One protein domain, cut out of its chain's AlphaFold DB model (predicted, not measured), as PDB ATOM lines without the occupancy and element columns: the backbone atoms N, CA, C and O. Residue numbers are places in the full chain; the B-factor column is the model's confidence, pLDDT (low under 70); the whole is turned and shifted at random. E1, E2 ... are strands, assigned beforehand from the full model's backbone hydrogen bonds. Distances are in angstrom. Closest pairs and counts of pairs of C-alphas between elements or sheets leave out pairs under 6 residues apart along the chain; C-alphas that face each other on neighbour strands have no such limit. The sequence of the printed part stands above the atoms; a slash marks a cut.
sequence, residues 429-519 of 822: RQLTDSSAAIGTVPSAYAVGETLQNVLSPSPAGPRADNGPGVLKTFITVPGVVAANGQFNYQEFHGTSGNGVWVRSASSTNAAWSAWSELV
ATOM      1  N   ARG A 429     -11.103  36.073 -15.052       61.47
ATOM      2  CA  ARG A 429     -12.003  36.998 -15.762       61.47
ATOM      3  C   ARG A 429     -13.129  37.448 -14.838       61.47
ATOM      4  O   ARG A 429     -13.969  36.640 -14.464       61.47
ATOM      5  N   GLN A 430     -13.209  38.733 -14.513       56.53
ATOM      6  CA  GLN A 430     -14.396  39.277 -13.852       56.53
ATOM      7  C   GLN A 430     -15.466  39.594 -14.910       56.53
ATOM      8  O   GLN A 430     -15.238  40.432 -15.782       56.53
ATOM      9  N   LEU A 431     -16.605  38.901 -14.873       62.94
ATOM     10  CA  LEU A 431     -17.748  39.174 -15.755       62.94
ATOM     11  C   LEU A 431     -18.734  40.134 -15.084       62.94
ATOM     12  O   LEU A 431     -18.803  40.201 -13.858       62.94
ATOM     13  N   THR A 432     -19.521  40.852 -15.893       69.94
ATOM     14  CA  THR A 432     -20.603  41.722 -15.408       69.94
ATOM     15  C   THR A 432     -21.550  40.941 -14.512       69.94
ATOM     16  O   THR A 432     -21.969  39.837 -14.857       69.94
ATOM     17  N   ASP A 433     -21.916  41.533 -13.386       71.81
ATOM     18  CA  ASP A 433     -22.832  40.958 -12.414       71.81
ATOM     19  C   ASP A 433     -24.113  40.402 -13.068       71.81
ATOM     20  O   ASP A 433     -24.786  41.085 -13.842       71.81
ATOM     21  N   SER A 434     -24.446  39.137 -12.795       70.06
ATOM     22  CA  SER A 434     -25.619  38.478 -13.380       70.06
ATOM     23  C   SER A 434     -26.070  37.275 -12.564       70.06
ATOM     24  O   SER A 434     -25.299  36.359 -12.281       70.06
ATOM     25  N   SER A 435     -27.368  37.222 -12.276       64.75
ATOM     26  CA  SER A 435     -28.000  36.085 -11.602       64.75
ATOM     27  C   SER A 435     -28.209  34.873 -12.523       64.75
ATOM     28  O   SER A 435     -28.468  33.775 -12.033       64.75
ATOM     29  N   ALA A 436     -28.068  35.044 -13.847       72.50
ATOM     30  CA  ALA A 436     -28.189  33.960 -14.829       72.50
ATOM     31  C   ALA A 436     -26.938  33.064 -14.891       72.50
ATOM     32  O   ALA A 436     -27.032  31.901 -15.281       72.50
ATOM     33  N   ALA A 437     -25.785  33.580 -14.461       74.56
ATOM     34  CA  ALA A 437     -24.503  32.877 -14.496       74.56
ATOM     35  C   ALA A 437     -24.497  31.574 -13.693       74.56
ATOM     36  O   ALA A 437     -23.879  30.585 -14.070       74.56
ATOM     37  N   ILE A 438     -25.257  31.538 -12.601       82.62
ATOM     38  CA  ILE A 438     -25.373  30.350 -11.758       82.62
ATOM     39  C   ILE A 438     -26.121  29.200 -12.454       82.62
ATOM     40  O   ILE A 438     -26.066  28.065 -11.992       82.62
ATOM     41  N   GLY A 439     -26.823  29.464 -13.560       81.12
ATOM     42  CA  GLY A 439     -27.486  28.449 -14.383       81.12
ATOM     43  C   GLY A 439     -26.730  28.095 -15.667       81.12
ATOM     44  O   GLY A 439     -27.103  27.137 -16.342       81.12
ATOM     45  N   THR A 440     -25.685  28.843 -16.030       88.12
ATOM     46  CA  THR A 440     -24.926  28.623 -17.267       88.12
ATOM     47  C   THR A 440     -24.173  27.296 -17.203       88.12
ATOM     48  O   THR A 440     -23.468  27.033 -16.233       88.12
ATOM     49  N   VAL A 441     -24.311  26.452 -18.227       89.88
ATOM     50  CA  VAL A 441     -23.663  25.128 -18.280       89.88
ATOM     51  C   VAL A 441     -22.135  25.231 -18.419       89.88
ATOM     52  O   VAL A 441     -21.653  26.181 -19.040       89.88
ATOM     53  N   PRO A 442     -21.356  24.252 -17.911       87.81
ATOM     54  CA  PRO A 442     -19.891  24.303 -17.946       87.81
ATOM     55  C   PRO A 442     -19.315  24.512 -19.353       87.81
ATOM     56  O   PRO A 442     -18.392  25.301 -19.534       87.81
ATOM     57  N   SER A 443     -19.888  23.857 -20.368       85.88
ATOM     58  CA  SER A 443     -19.416  23.931 -21.757       85.88
ATOM     59  C   SER A 443     -19.530  25.318 -22.402       85.88
ATOM     60  O   SER A 443     -18.953  25.525 -23.467       85.88
ATOM     61  N   ALA A 444     -20.286  26.244 -21.804       85.75
ATOM     62  CA  ALA A 444     -20.465  27.608 -22.307       85.75
ATOM     63  C   ALA A 444     -19.389  28.589 -21.806       85.75
ATOM     64  O   ALA A 444     -19.349  29.734 -22.255       85.75
ATOM     65  N   TYR A 445     -18.517  28.157 -20.891       80.25
ATOM     66  CA  TYR A 445     -17.429  28.975 -20.369       80.25
ATOM     67  C   TYR A 445     -16.111  28.728 -21.118       80.25
ATOM     68  O   TYR A 445     -15.813  27.620 -21.568       80.25
ATOM     69  N   ALA A 446     -15.297  29.782 -21.224       77.88
ATOM     70  CA  ALA A 446     -13.918  29.690 -21.697       77.88
ATOM     71  C   ALA A 446     -12.992  29.139 -20.598       77.88
ATOM     72  O   ALA A 446     -13.325  29.203 -19.418       77.88
ATOM     73  N   VAL A 447     -11.813  28.641 -20.989       74.00
ATOM     74  CA  VAL A 447     -10.771  28.192 -20.048       74.00
ATOM     75  C   VAL A 447     -10.331  29.333 -19.130       74.00
ATOM     76  O   VAL A 447     -10.146  30.464 -19.588       74.00
ATOM     77  N   GLY A 448     -10.121  29.006 -17.855       66.81
ATOM     78  CA  GLY A 448      -9.640  29.908 -16.813       66.81
ATOM     79  C   GLY A 448     -10.593  30.007 -15.624       66.81
ATOM     80  O   GLY A 448     -11.574  29.267 -15.516       66.81
ATOM     81  N   GLU A 449     -10.290  30.933 -14.719       75.88
ATOM     82  CA  GLU A 449     -11.182  31.301 -13.625       75.88
ATOM     83  C   GLU A 449     -12.083  32.461 -14.067       75.88
ATOM     84  O   GLU A 449     -11.658  33.375 -14.770       75.88
ATOM     85  N   THR A 450     -13.351  32.431 -13.673       79.94
ATOM     86  CA  THR A 450     -14.321  33.502 -13.897       79.94
ATOM     87  C   THR A 450     -14.951  33.902 -12.572       79.94
ATOM     88  O   THR A 450     -15.475  33.041 -11.873       79.94
ATOM     89  N   LEU A 451     -14.939  35.192 -12.248       79.00
ATOM     90  CA  LEU A 451     -15.547  35.763 -11.048       79.00
ATOM     91  C   LEU A 451     -16.780  36.589 -11.430       79.00
ATOM     92  O   LEU A 451     -16.719  37.384 -12.369       79.00
ATOM     93  N   GLN A 452     -17.889  36.438 -10.709       82.62
ATOM     94  CA  GLN A 452     -19.123  37.167 -11.010       82.62
ATOM     95  C   GLN A 452     -19.975  37.385  -9.761       82.62
ATOM     96  O   GLN A 452     -20.178  36.450  -8.984       82.62
ATOM     97  N   ASN A 453     -20.526  38.589  -9.572       81.75
ATOM     98  CA  ASN A 453     -21.495  38.804  -8.498       81.75
ATOM     99  C   ASN A 453     -22.892  38.353  -8.941       81.75
ATOM    100  O   ASN A 453     -23.379  38.688 -10.024       81.75
ATOM    101  N   VAL A 454     -23.559  37.618  -8.061       81.12
ATOM    102  CA  VAL A 454     -24.969  37.242  -8.154       81.12
ATOM    103  C   VAL A 454     -25.746  38.230  -7.287       81.12
ATOM    104  O   VAL A 454     -25.732  38.135  -6.061       81.12
ATOM    105  N   LEU A 455     -26.375  39.219  -7.927       69.56
ATOM    106  CA  LEU A 455     -26.969  40.384  -7.251       69.56
ATOM    107  C   LEU A 455     -28.396  40.161  -6.741       69.56
ATOM    108  O   LEU A 455     -28.905  40.973  -5.972       69.56
ATOM    109  N   SER A 456     -29.070  39.098  -7.179       68.69
ATOM    110  CA  SER A 456     -30.476  38.839  -6.848       68.69
ATOM    111  C   SER A 456     -30.679  37.383  -6.454       68.69
ATOM    112  O   SER A 456     -29.890  36.538  -6.886       68.69
ATOM    113  N   PRO A 457     -31.748  37.061  -5.701       66.56
ATOM    114  CA  PRO A 457     -31.997  35.685  -5.344       66.56
ATOM    115  C   PRO A 457     -32.171  34.793  -6.579       66.56
ATOM    116  O   PRO A 457     -32.976  35.114  -7.452       66.56
ATOM    117  N   SER A 458     -31.423  33.691  -6.670       69.38
ATOM    118  CA  SER A 458     -31.501  32.764  -7.808       69.38
ATOM    119  C   SER A 458     -31.922  31.360  -7.366       69.38
ATOM    120  O   SER A 458     -31.221  30.776  -6.541       69.38
ATOM    121  N   PRO A 459     -32.992  30.769  -7.943       65.88
ATOM    122  CA  PRO A 459     -33.443  29.410  -7.611       65.88
ATOM    123  C   PRO A 459     -32.415  28.312  -7.913       65.88
ATOM    124  O   PRO A 459     -32.535  27.195  -7.426       65.88
ATOM    125  N   ALA A 460     -31.429  28.612  -8.760       70.62
ATOM    126  CA  ALA A 460     -30.336  27.705  -9.105       70.62
ATOM    127  C   ALA A 460     -29.125  27.832  -8.151       70.62
ATOM    128  O   ALA A 460     -28.096  27.172  -8.351       70.62
ATOM    129  N   GLY A 461     -29.230  28.691  -7.131       75.88
ATOM    130  CA  GLY A 461     -28.211  28.882  -6.109       75.88
ATOM    131  C   GLY A 461     -28.179  27.784  -5.045       75.88
ATOM    132  O   GLY A 461     -29.148  27.050  -4.871       75.88
ATOM    133  N   PRO A 462     -27.051  27.649  -4.327       76.69
ATOM    134  CA  PRO A 462     -26.882  26.627  -3.294       76.69
ATOM    135  C   PRO A 462     -27.646  26.921  -1.996       76.69
ATOM    136  O   PRO A 462     -27.820  26.032  -1.166       76.69
ATOM    137  N   ARG A 463     -28.042  28.178  -1.780       73.94
ATOM    138  CA  ARG A 463     -28.642  28.635  -0.524       73.94
ATOM    139  C   ARG A 463     -30.152  28.428  -0.530       73.94
ATOM    140  O   ARG A 463     -30.815  28.780  -1.497       73.94
ATOM    141  N   ALA A 464     -30.706  27.984   0.597       69.88
ATOM    142  CA  ALA A 464     -32.153  27.824   0.771       69.88
ATOM    143  C   ALA A 464     -32.938  29.151   0.685       69.88
ATOM    144  O   ALA A 464     -34.100  29.157   0.290       69.88
ATOM    145  N   ASP A 465     -32.305  30.278   1.029       67.25
ATOM    146  CA  ASP A 465     -32.875  31.627   0.889       67.25
ATOM    147  C   ASP A 465     -32.645  32.240  -0.505       67.25
ATOM    148  O   ASP A 465     -33.049  33.374  -0.762       67.25
ATOM    149  N   ASN A 466     -31.977  31.497  -1.396       73.75
ATOM    150  CA  ASN A 466     -31.532  31.912  -2.720       73.75
ATOM    151  C   ASN A 466     -30.650  33.172  -2.743       73.75
ATOM    152  O   ASN A 466     -30.395  33.667  -3.830       73.75
ATOM    153  N   GLY A 467     -30.179  33.698  -1.606       74.25
ATOM    154  CA  GLY A 467     -29.626  35.053  -1.487       74.25
ATOM    155  C   GLY A 467     -28.354  35.350  -2.307       74.25
ATOM    156  O   GLY A 467     -27.689  34.432  -2.792       74.25
ATOM    157  N   PRO A 468     -27.974  36.640  -2.434       80.69
ATOM    158  CA  PRO A 468     -26.851  37.083  -3.266       80.69
ATOM    159  C   PRO A 468     -25.487  36.549  -2.793       80.69
ATOM    160  O   PRO A 468     -25.326  36.095  -1.653       80.69
ATOM    161  N   GLY A 469     -24.487  36.614  -3.673       84.69
ATOM    162  CA  GLY A 469     -23.140  36.102  -3.409       84.69
ATOM    163  C   GLY A 469     -22.163  36.310  -4.563       84.69
ATOM    164  O   GLY A 469     -22.508  36.896  -5.584       84.69
ATOM    165  N   VAL A 470     -20.940  35.815  -4.398       86.12
ATOM    166  CA  VAL A 470     -19.892  35.799  -5.425       86.12
ATOM    167  C   VAL A 470     -19.762  34.381  -5.968       86.12
ATOM    168  O   VAL A 470     -19.508  33.451  -5.208       86.12
ATOM    169  N   LEU A 471     -19.923  34.218  -7.278       88.56
ATOM    170  CA  LEU A 471     -19.718  32.963  -7.991       88.56
ATOM    171  C   LEU A 471     -18.332  32.965  -8.643       88.56
ATOM    172  O   LEU A 471     -18.015  33.848  -9.440       88.56
ATOM    173  N   LYS A 472     -17.528  31.950  -8.338       88.12
ATOM    174  CA  LYS A 472     -16.275  31.631  -9.017       88.12
ATOM    175  C   LYS A 472     -16.471  30.389  -9.870       88.12
ATOM    176  O   LYS A 472     -17.030  29.402  -9.405       88.12
ATOM    177  N   THR A 473     -16.021  30.421 -11.115       87.38
ATOM    178  CA  THR A 473     -16.111  29.297 -12.052       87.38
ATOM    179  C   THR A 473     -14.732  28.970 -12.575       87.38
ATOM    180  O   THR A 473     -14.081  29.832 -13.148       87.38
ATOM    181  N   PHE A 474     -14.307  27.726 -12.411       82.62
ATOM    182  CA  PHE A 474     -13.008  27.230 -12.826       82.62
ATOM    183  C   PHE A 474     -13.193  26.246 -13.975       82.62
ATOM    184  O   PHE A 474     -13.781  25.176 -13.798       82.62
ATOM    185  N   ILE A 475     -12.683  26.609 -15.152       83.44
ATOM    186  CA  ILE A 475     -12.720  25.770 -16.350       83.44
ATOM    187  C   ILE A 475     -11.300  25.411 -16.765       83.44
ATOM    188  O   ILE A 475     -10.530  26.253 -17.219       83.44
ATOM    189  N   THR A 476     -10.973  24.134 -16.646       72.94
ATOM    190  CA  THR A 476      -9.729  23.523 -17.126       72.94
ATOM    191  C   THR A 476      -9.920  22.834 -18.478       72.94
ATOM    192  O   THR A 476      -8.987  22.796 -19.278       72.94
ATOM    193  N   VAL A 477     -11.129  22.342 -18.775       72.56
ATOM    194  CA  VAL A 477     -11.474  21.676 -20.042       72.56
ATOM    195  C   VAL A 477     -12.715  22.349 -20.647       72.56
ATOM    196  O   VAL A 477     -13.810  22.142 -20.124       72.56
ATOM    197  N   PRO A 478     -12.604  23.151 -21.723       77.19
ATOM    198  CA  PRO A 478     -13.736  23.887 -22.285       77.19
ATOM    199  C   PRO A 478     -14.588  23.007 -23.214       77.19
ATOM    200  O   PRO A 478     -14.131  21.973 -23.704       77.19
ATOM    201  N   GLY A 479     -15.810  23.453 -23.524       79.12
ATOM    202  CA  GLY A 479     -16.687  22.795 -24.500       79.12
ATOM    203  C   GLY A 479     -17.247  21.442 -24.046       79.12
ATOM    204  O   GLY A 479     -17.072  21.021 -22.902       79.12
ATOM    205  N   VAL A 480     -17.974  20.772 -24.945       76.50
ATOM    206  CA  VAL A 480     -18.528  19.427 -24.708       76.50
ATOM    207  C   VAL A 480     -17.447  18.389 -24.999       76.50
ATOM    208  O   VAL A 480     -16.858  18.393 -26.079       76.50
ATOM    209  N   VAL A 481     -17.197  17.487 -24.049       70.12
ATOM    210  CA  VAL A 481     -16.143  16.463 -24.150       70.12
ATOM    211  C   VAL A 481     -16.687  15.061 -23.881       70.12
ATOM    212  O   VAL A 481     -17.709  14.898 -23.222       70.12
ATOM    213  N   ALA A 482     -16.001  14.034 -24.391       55.53
ATOM    214  CA  ALA A 482     -16.405  12.636 -24.215       55.53
ATOM    215  C   ALA A 482     -16.078  12.072 -22.810       55.53
ATOM    216  O   ALA A 482     -16.756  11.156 -22.353       55.53
ATOM    217  N   ALA A 483     -15.060  12.615 -22.127       60.84
ATOM    218  CA  ALA A 483     -14.661  12.282 -20.754       60.84
ATOM    219  C   ALA A 483     -13.818  13.425 -20.137       60.84
ATOM    220  O   ALA A 483     -13.268  14.238 -20.878       60.84
ATOM    221  N   ASN A 484     -13.667  13.440 -18.803       57.81
ATOM    222  CA  ASN A 484     -12.851  14.379 -17.997       57.81
ATOM    223  C   ASN A 484     -13.439  15.777 -17.705       57.81
ATOM    224  O   ASN A 484     -12.726  16.633 -17.187       57.81
ATOM    225  N   GLY A 485     -14.731  16.018 -17.939       59.94
ATOM    226  CA  GLY A 485     -15.367  17.296 -17.577       59.94
ATOM    227  C   GLY A 485     -15.351  17.627 -16.073       59.94
ATOM    228  O   GLY A 485     -15.357  18.792 -15.695       59.94
ATOM    229  N   GLN A 486     -15.222  16.620 -15.198       62.59
ATOM    230  CA  GLN A 486     -15.234  16.774 -13.733       62.59
ATOM    231  C   GLN A 486     -14.084  17.622 -13.152       62.59
ATOM    232  O   GLN A 486     -14.157  17.996 -11.984       62.59
ATOM    233  N   PHE A 487     -13.042  17.940 -13.933       69.75
ATOM    234  CA  PHE A 487     -11.990  18.882 -13.516       69.75
ATOM    235  C   PHE A 487     -12.455  20.348 -13.512       69.75
ATOM    236  O   PHE A 487     -11.774  21.206 -12.949       69.75
ATOM    237  N   ASN A 488     -13.612  20.637 -14.113       81.00
ATOM    238  CA  ASN A 488     -14.274  21.931 -14.023       81.00
ATOM    239  C   ASN A 488     -15.142  21.992 -12.761       81.00
ATOM    240  O   ASN A 488     -15.873  21.044 -12.458       81.00
ATOM    241  N   TYR A 489     -15.123  23.119 -12.054       85.44
ATOM    242  CA  TYR A 489     -15.914  23.303 -10.837       85.44
ATOM    243  C   TYR A 489     -16.322  24.762 -10.622       85.44
ATOM    244  O   TYR A 489     -15.810  25.677 -11.262       85.44
ATOM    245  N   GLN A 490     -17.277  24.973  -9.725       90.75
ATOM    246  CA  GLN A 490     -17.714  26.289  -9.279       90.75
ATOM    247  C   GLN A 490     -17.667  26.386  -7.766       90.75
ATOM    248  O   GLN A 490     -17.998  25.418  -7.086       90.75
ATOM    249  N   GLU A 491     -17.337  27.577  -7.274       88.88
ATOM    250  CA  GLU A 491     -17.452  27.971  -5.874       88.88
ATOM    251  C   GLU A 491     -18.432  29.139  -5.745       88.88
ATOM    252  O   GLU A 491     -18.401  30.075  -6.539       88.88
ATOM    253  N   PHE A 492     -19.292  29.124  -4.739       87.12
ATOM    254  CA  PHE A 492     -20.185  30.230  -4.417       87.12
ATOM    255  C   PHE A 492     -19.927  30.696  -2.987       87.12
ATOM    256  O   PHE A 492     -19.925  29.886  -2.065       87.12
ATOM    257  N   HIS A 493     -19.734  32.000  -2.804       83.88
ATOM    258  CA  HIS A 493     -19.504  32.641  -1.512       83.88
ATOM    259  C   HIS A 493     -20.677  33.569  -1.185       83.88
ATOM    260  O   HIS A 493     -20.946  34.509  -1.933       83.88
ATOM    261  N   GLY A 494     -21.373  33.351  -0.069       77.75
ATOM    262  CA  GLY A 494     -22.453  34.248   0.354       77.75
ATOM    263  C   GLY A 494     -21.939  35.635   0.776       77.75
ATOM    264  O   GLY A 494     -20.916  35.745   1.450       77.75
ATOM    265  N   THR A 495     -22.668  36.708   0.447       68.44
ATOM    266  CA  THR A 495     -22.295  38.111   0.762       68.44
ATOM    267  C   THR A 495     -22.217  38.455   2.257       68.44
ATOM    268  O   THR A 495     -21.693  39.509   2.605       68.44
ATOM    269  N   SER A 496     -22.706  37.593   3.152       58.88
ATOM    270  CA  SER A 496     -22.746  37.820   4.607       58.88
ATOM    271  C   SER A 496     -21.853  36.866   5.417       58.88
ATOM    272  O   SER A 496     -22.110  36.653   6.596       58.88
ATOM    273  N   GLY A 497     -20.843  36.239   4.795       51.78
ATOM    274  CA  GLY A 497     -19.985  35.242   5.461       51.78
ATOM    275  C   GLY A 497     -20.666  33.887   5.711       51.78
ATOM    276  O   GLY A 497     -20.089  33.007   6.344       51.78
ATOM    277  N   ASN A 498     -21.884  33.708   5.194       55.84
ATOM    278  CA  ASN A 498     -22.626  32.453   5.231       55.84
ATOM    279  C   ASN A 498     -22.089  31.526   4.143       55.84
ATOM    280  O   ASN A 498     -22.466  31.706   2.990       55.84
ATOM    281  N   GLY A 499     -21.248  30.564   4.526       62.97
ATOM    282  CA  GLY A 499     -20.917  29.379   3.733       62.97
ATOM    283  C   GLY A 499     -20.107  29.614   2.452       62.97
ATOM    284  O   GLY A 499     -20.164  30.655   1.793       62.97
ATOM    285  N   VAL A 500     -19.338  28.595   2.087       75.94
ATOM    286  CA  VAL A 500     -18.780  28.431   0.742       75.94
ATOM    287  C   VAL A 500     -19.421  27.171   0.185       75.94
ATOM    288  O   VAL A 500     -19.476  26.173   0.888       75.94
ATOM    289  N   TRP A 501     -19.918  27.183  -1.045       83.25
ATOM    290  CA  TRP A 501     -20.468  25.990  -1.693       83.25
ATOM    291  C   TRP A 501     -19.680  25.673  -2.942       83.25
ATOM    292  O   TRP A 501     -19.287  26.581  -3.659       83.25
ATOM    293  N   VAL A 502     -19.483  24.393  -3.220       83.25
ATOM    294  CA  VAL A 502     -18.728  23.899  -4.363       83.25
ATOM    295  C   VAL A 502     -19.582  22.911  -5.147       83.25
ATOM    296  O   VAL A 502     -20.361  22.150  -4.570       83.25
ATOM    297  N   ARG A 503     -19.449  22.901  -6.471       82.50
ATOM    298  CA  ARG A 503     -19.990  21.847  -7.341       82.50
ATOM    299  C   ARG A 503     -19.049  21.588  -8.505       82.50
ATOM    300  O   ARG A 503     -18.414  22.516  -8.989       82.50
ATOM    301  N   SER A 504     -18.978  20.352  -8.981       84.62
ATOM    302  CA  SER A 504     -18.202  19.979 -10.174       84.62
ATOM    303  C   SER A 504     -19.091  19.861 -11.412       84.62
ATOM    304  O   SER A 504     -20.312  19.725 -11.303       84.62
ATOM    305  N   ALA A 505     -18.509  19.916 -12.606       84.44
ATOM    306  CA  ALA A 505     -19.225  19.625 -13.845       84.44
ATOM    307  C   ALA A 505     -19.478  18.117 -14.022       84.44
ATOM    308  O   ALA A 505     -18.813  17.268 -13.422       84.44
ATOM    309  N   SER A 506     -20.432  17.765 -14.886       83.00
ATOM    310  CA  SER A 506     -20.602  16.394 -15.364       83.00
ATOM    311  C   SER A 506     -19.363  15.936 -16.140       83.00
ATOM    312  O   SER A 506     -18.589  16.743 -16.655       83.00
ATOM    313  N   SER A 507     -19.187  14.621 -16.295       78.44
ATOM    314  CA  SER A 507     -18.074  14.045 -17.069       78.44
ATOM    315  C   SER A 507     -17.995  14.545 -18.519       78.44
ATOM    316  O   SER A 507     -16.925  14.453 -19.122       78.44
ATOM    317  N   THR A 508     -19.090  15.100 -19.048       81.56
ATOM    318  CA  THR A 508     -19.230  15.609 -20.419       81.56
ATOM    319  C   THR A 508     -19.323  17.133 -20.531       81.56
ATOM    320  O   THR A 508     -19.514  17.638 -21.637       81.56
ATOM    321  N   ASN A 509     -19.227  17.878 -19.420       85.69
ATOM    322  CA  ASN A 509     -19.473  19.331 -19.337       85.69
ATOM    323  C   ASN A 509     -20.889  19.799 -19.716       85.69
ATOM    324  O   ASN A 509     -21.135  21.002 -19.809       85.69
ATOM    325  N   ALA A 510     -21.831  18.876 -19.910       88.12
ATOM    326  CA  ALA A 510     -23.197  19.202 -20.314       88.12
ATOM    327  C   ALA A 510     -24.060  19.770 -19.171       88.12
ATOM    328  O   ALA A 510     -25.095  20.378 -19.431       88.12
ATOM    329  N   ALA A 511     -23.661  19.571 -17.911       88.56
ATOM    330  CA  ALA A 511     -24.394  20.053 -16.742       88.56
ATOM    331  C   ALA A 511     -23.466  20.238 -15.535       88.56
ATOM    332  O   ALA A 511     -22.377  19.665 -15.489       88.56
ATOM    333  N   TRP A 512     -23.919  20.997 -14.537       89.56
ATOM    334  CA  TRP A 512     -23.310  21.011 -13.207       89.56
ATOM    335  C   TRP A 512     -23.901  19.911 -12.325       89.56
ATOM    336  O   TRP A 512     -25.075  19.562 -12.451       89.56
ATOM    337  N   SER A 513     -23.094  19.384 -11.410       84.44
ATOM    338  CA  SER A 513     -23.571  18.556 -10.302       84.44
ATOM    339  C   SER A 513     -24.328  19.394  -9.263       84.44
ATOM    340  O   SER A 513     -24.367  20.626  -9.326       84.44
ATOM    341  N   ALA A 514     -24.957  18.715  -8.304       83.81
ATOM    342  CA  ALA A 514     -25.594  19.379  -7.177       83.81
ATOM    343  C   ALA A 514     -24.562  20.138  -6.323       83.81
ATOM    344  O   ALA A 514     -23.415  19.715  -6.176       83.81
ATOM    345  N   TRP A 515     -24.991  21.252  -5.735       85.19
ATOM    346  CA  TRP A 515     -24.173  22.018  -4.803       85.19
ATOM    347  C   TRP A 515     -23.860  21.230  -3.531       85.19
ATOM    348  O   TRP A 515     -24.729  20.566  -2.969       85.19
ATOM    349  N   SER A 516     -22.623  21.356  -3.060       70.25
ATOM    350  CA  SER A 516     -22.146  20.823  -1.784       70.25
ATOM    351  C   SER A 516     -21.558  21.958  -0.951       70.25
ATOM    352  O   SER A 516     -20.729  22.712  -1.443       70.25
ATOM    353  N   GLU A 517     -21.965  22.110   0.304       75.06
ATOM    354  CA  GLU A 517     -21.394  23.132   1.191       75.06
ATOM    355  C   GLU A 517     -20.002  22.716   1.698       75.06
ATOM    356  O   GLU A 517     -19.818  21.624   2.241       75.06
ATOM    357  N   LEU A 518     -19.015  23.594   1.527       60.59
ATOM    358  CA  LEU A 518     -17.661  23.491   2.054       60.59
ATOM    359  C   LEU A 518     -17.642  24.015   3.496       60.59
ATOM    360  O   LEU A 518     -17.539  25.213   3.759       60.59
ATOM    361  N   VAL A 519     -17.744  23.092   4.447       54.88
ATOM    362  CA  VAL A 519     -17.763  23.407   5.879       54.88
ATOM    363  C   VAL A 519     -16.329  23.465   6.420       54.88
ATOM    364  O   VAL A 519     -15.695  22.432   6.626       54.88
TER     365      VAL A 519
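This is residues 429 to 519 of the 822 residues of the protein "Polysaccharide deacetylase" of Nocardioides psychrotolerans (UniProt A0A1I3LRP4). With little regular structure, the domain is one strongly twisted five-strand sheet, E1 to E5, with long loops, among them residues 436 to 446 and 505 to 513, over one face. Of 91 printed residues, 28 are in named strands, with no named helix: all strand, compact, radius of gyration of the C-alphas 12.3 A, spans 38 by 26 by 19 A. The sheet is a meander, each strand the antiparallel neighbour of the one before, in chain order.

Residues 429 to 430 pair parallel with 450 to 451 of E1, residues 448 to 454, an edge strand. Hairpins follow with E2, 469 to 475 (N 450 and O 473, 2.8 A), E3, 489 to 494 (N 472 and O 491, 2.7 A), E4, 500 to 504 (N 490 and O 503, 2.8 A), and edge strand E5, 516 to 518 (N 502 and O 516, 2.7 A).

E1 begins at C-alpha 448 (-9.640, 29.908, -16.813) and is 19.1 A long; E2 is 19.6 A and E3 17.0 A. E5 ends at C-alpha 518 (-17.661, 23.491, 2.054).

The farthest C-alphas, Ala 482 and Ser 496, are 38.8 A apart. The printed part has no cut; the E3 to E4 link is tight, the others long. pLDDT is under 70 in 26 residues, among them 482 to 487.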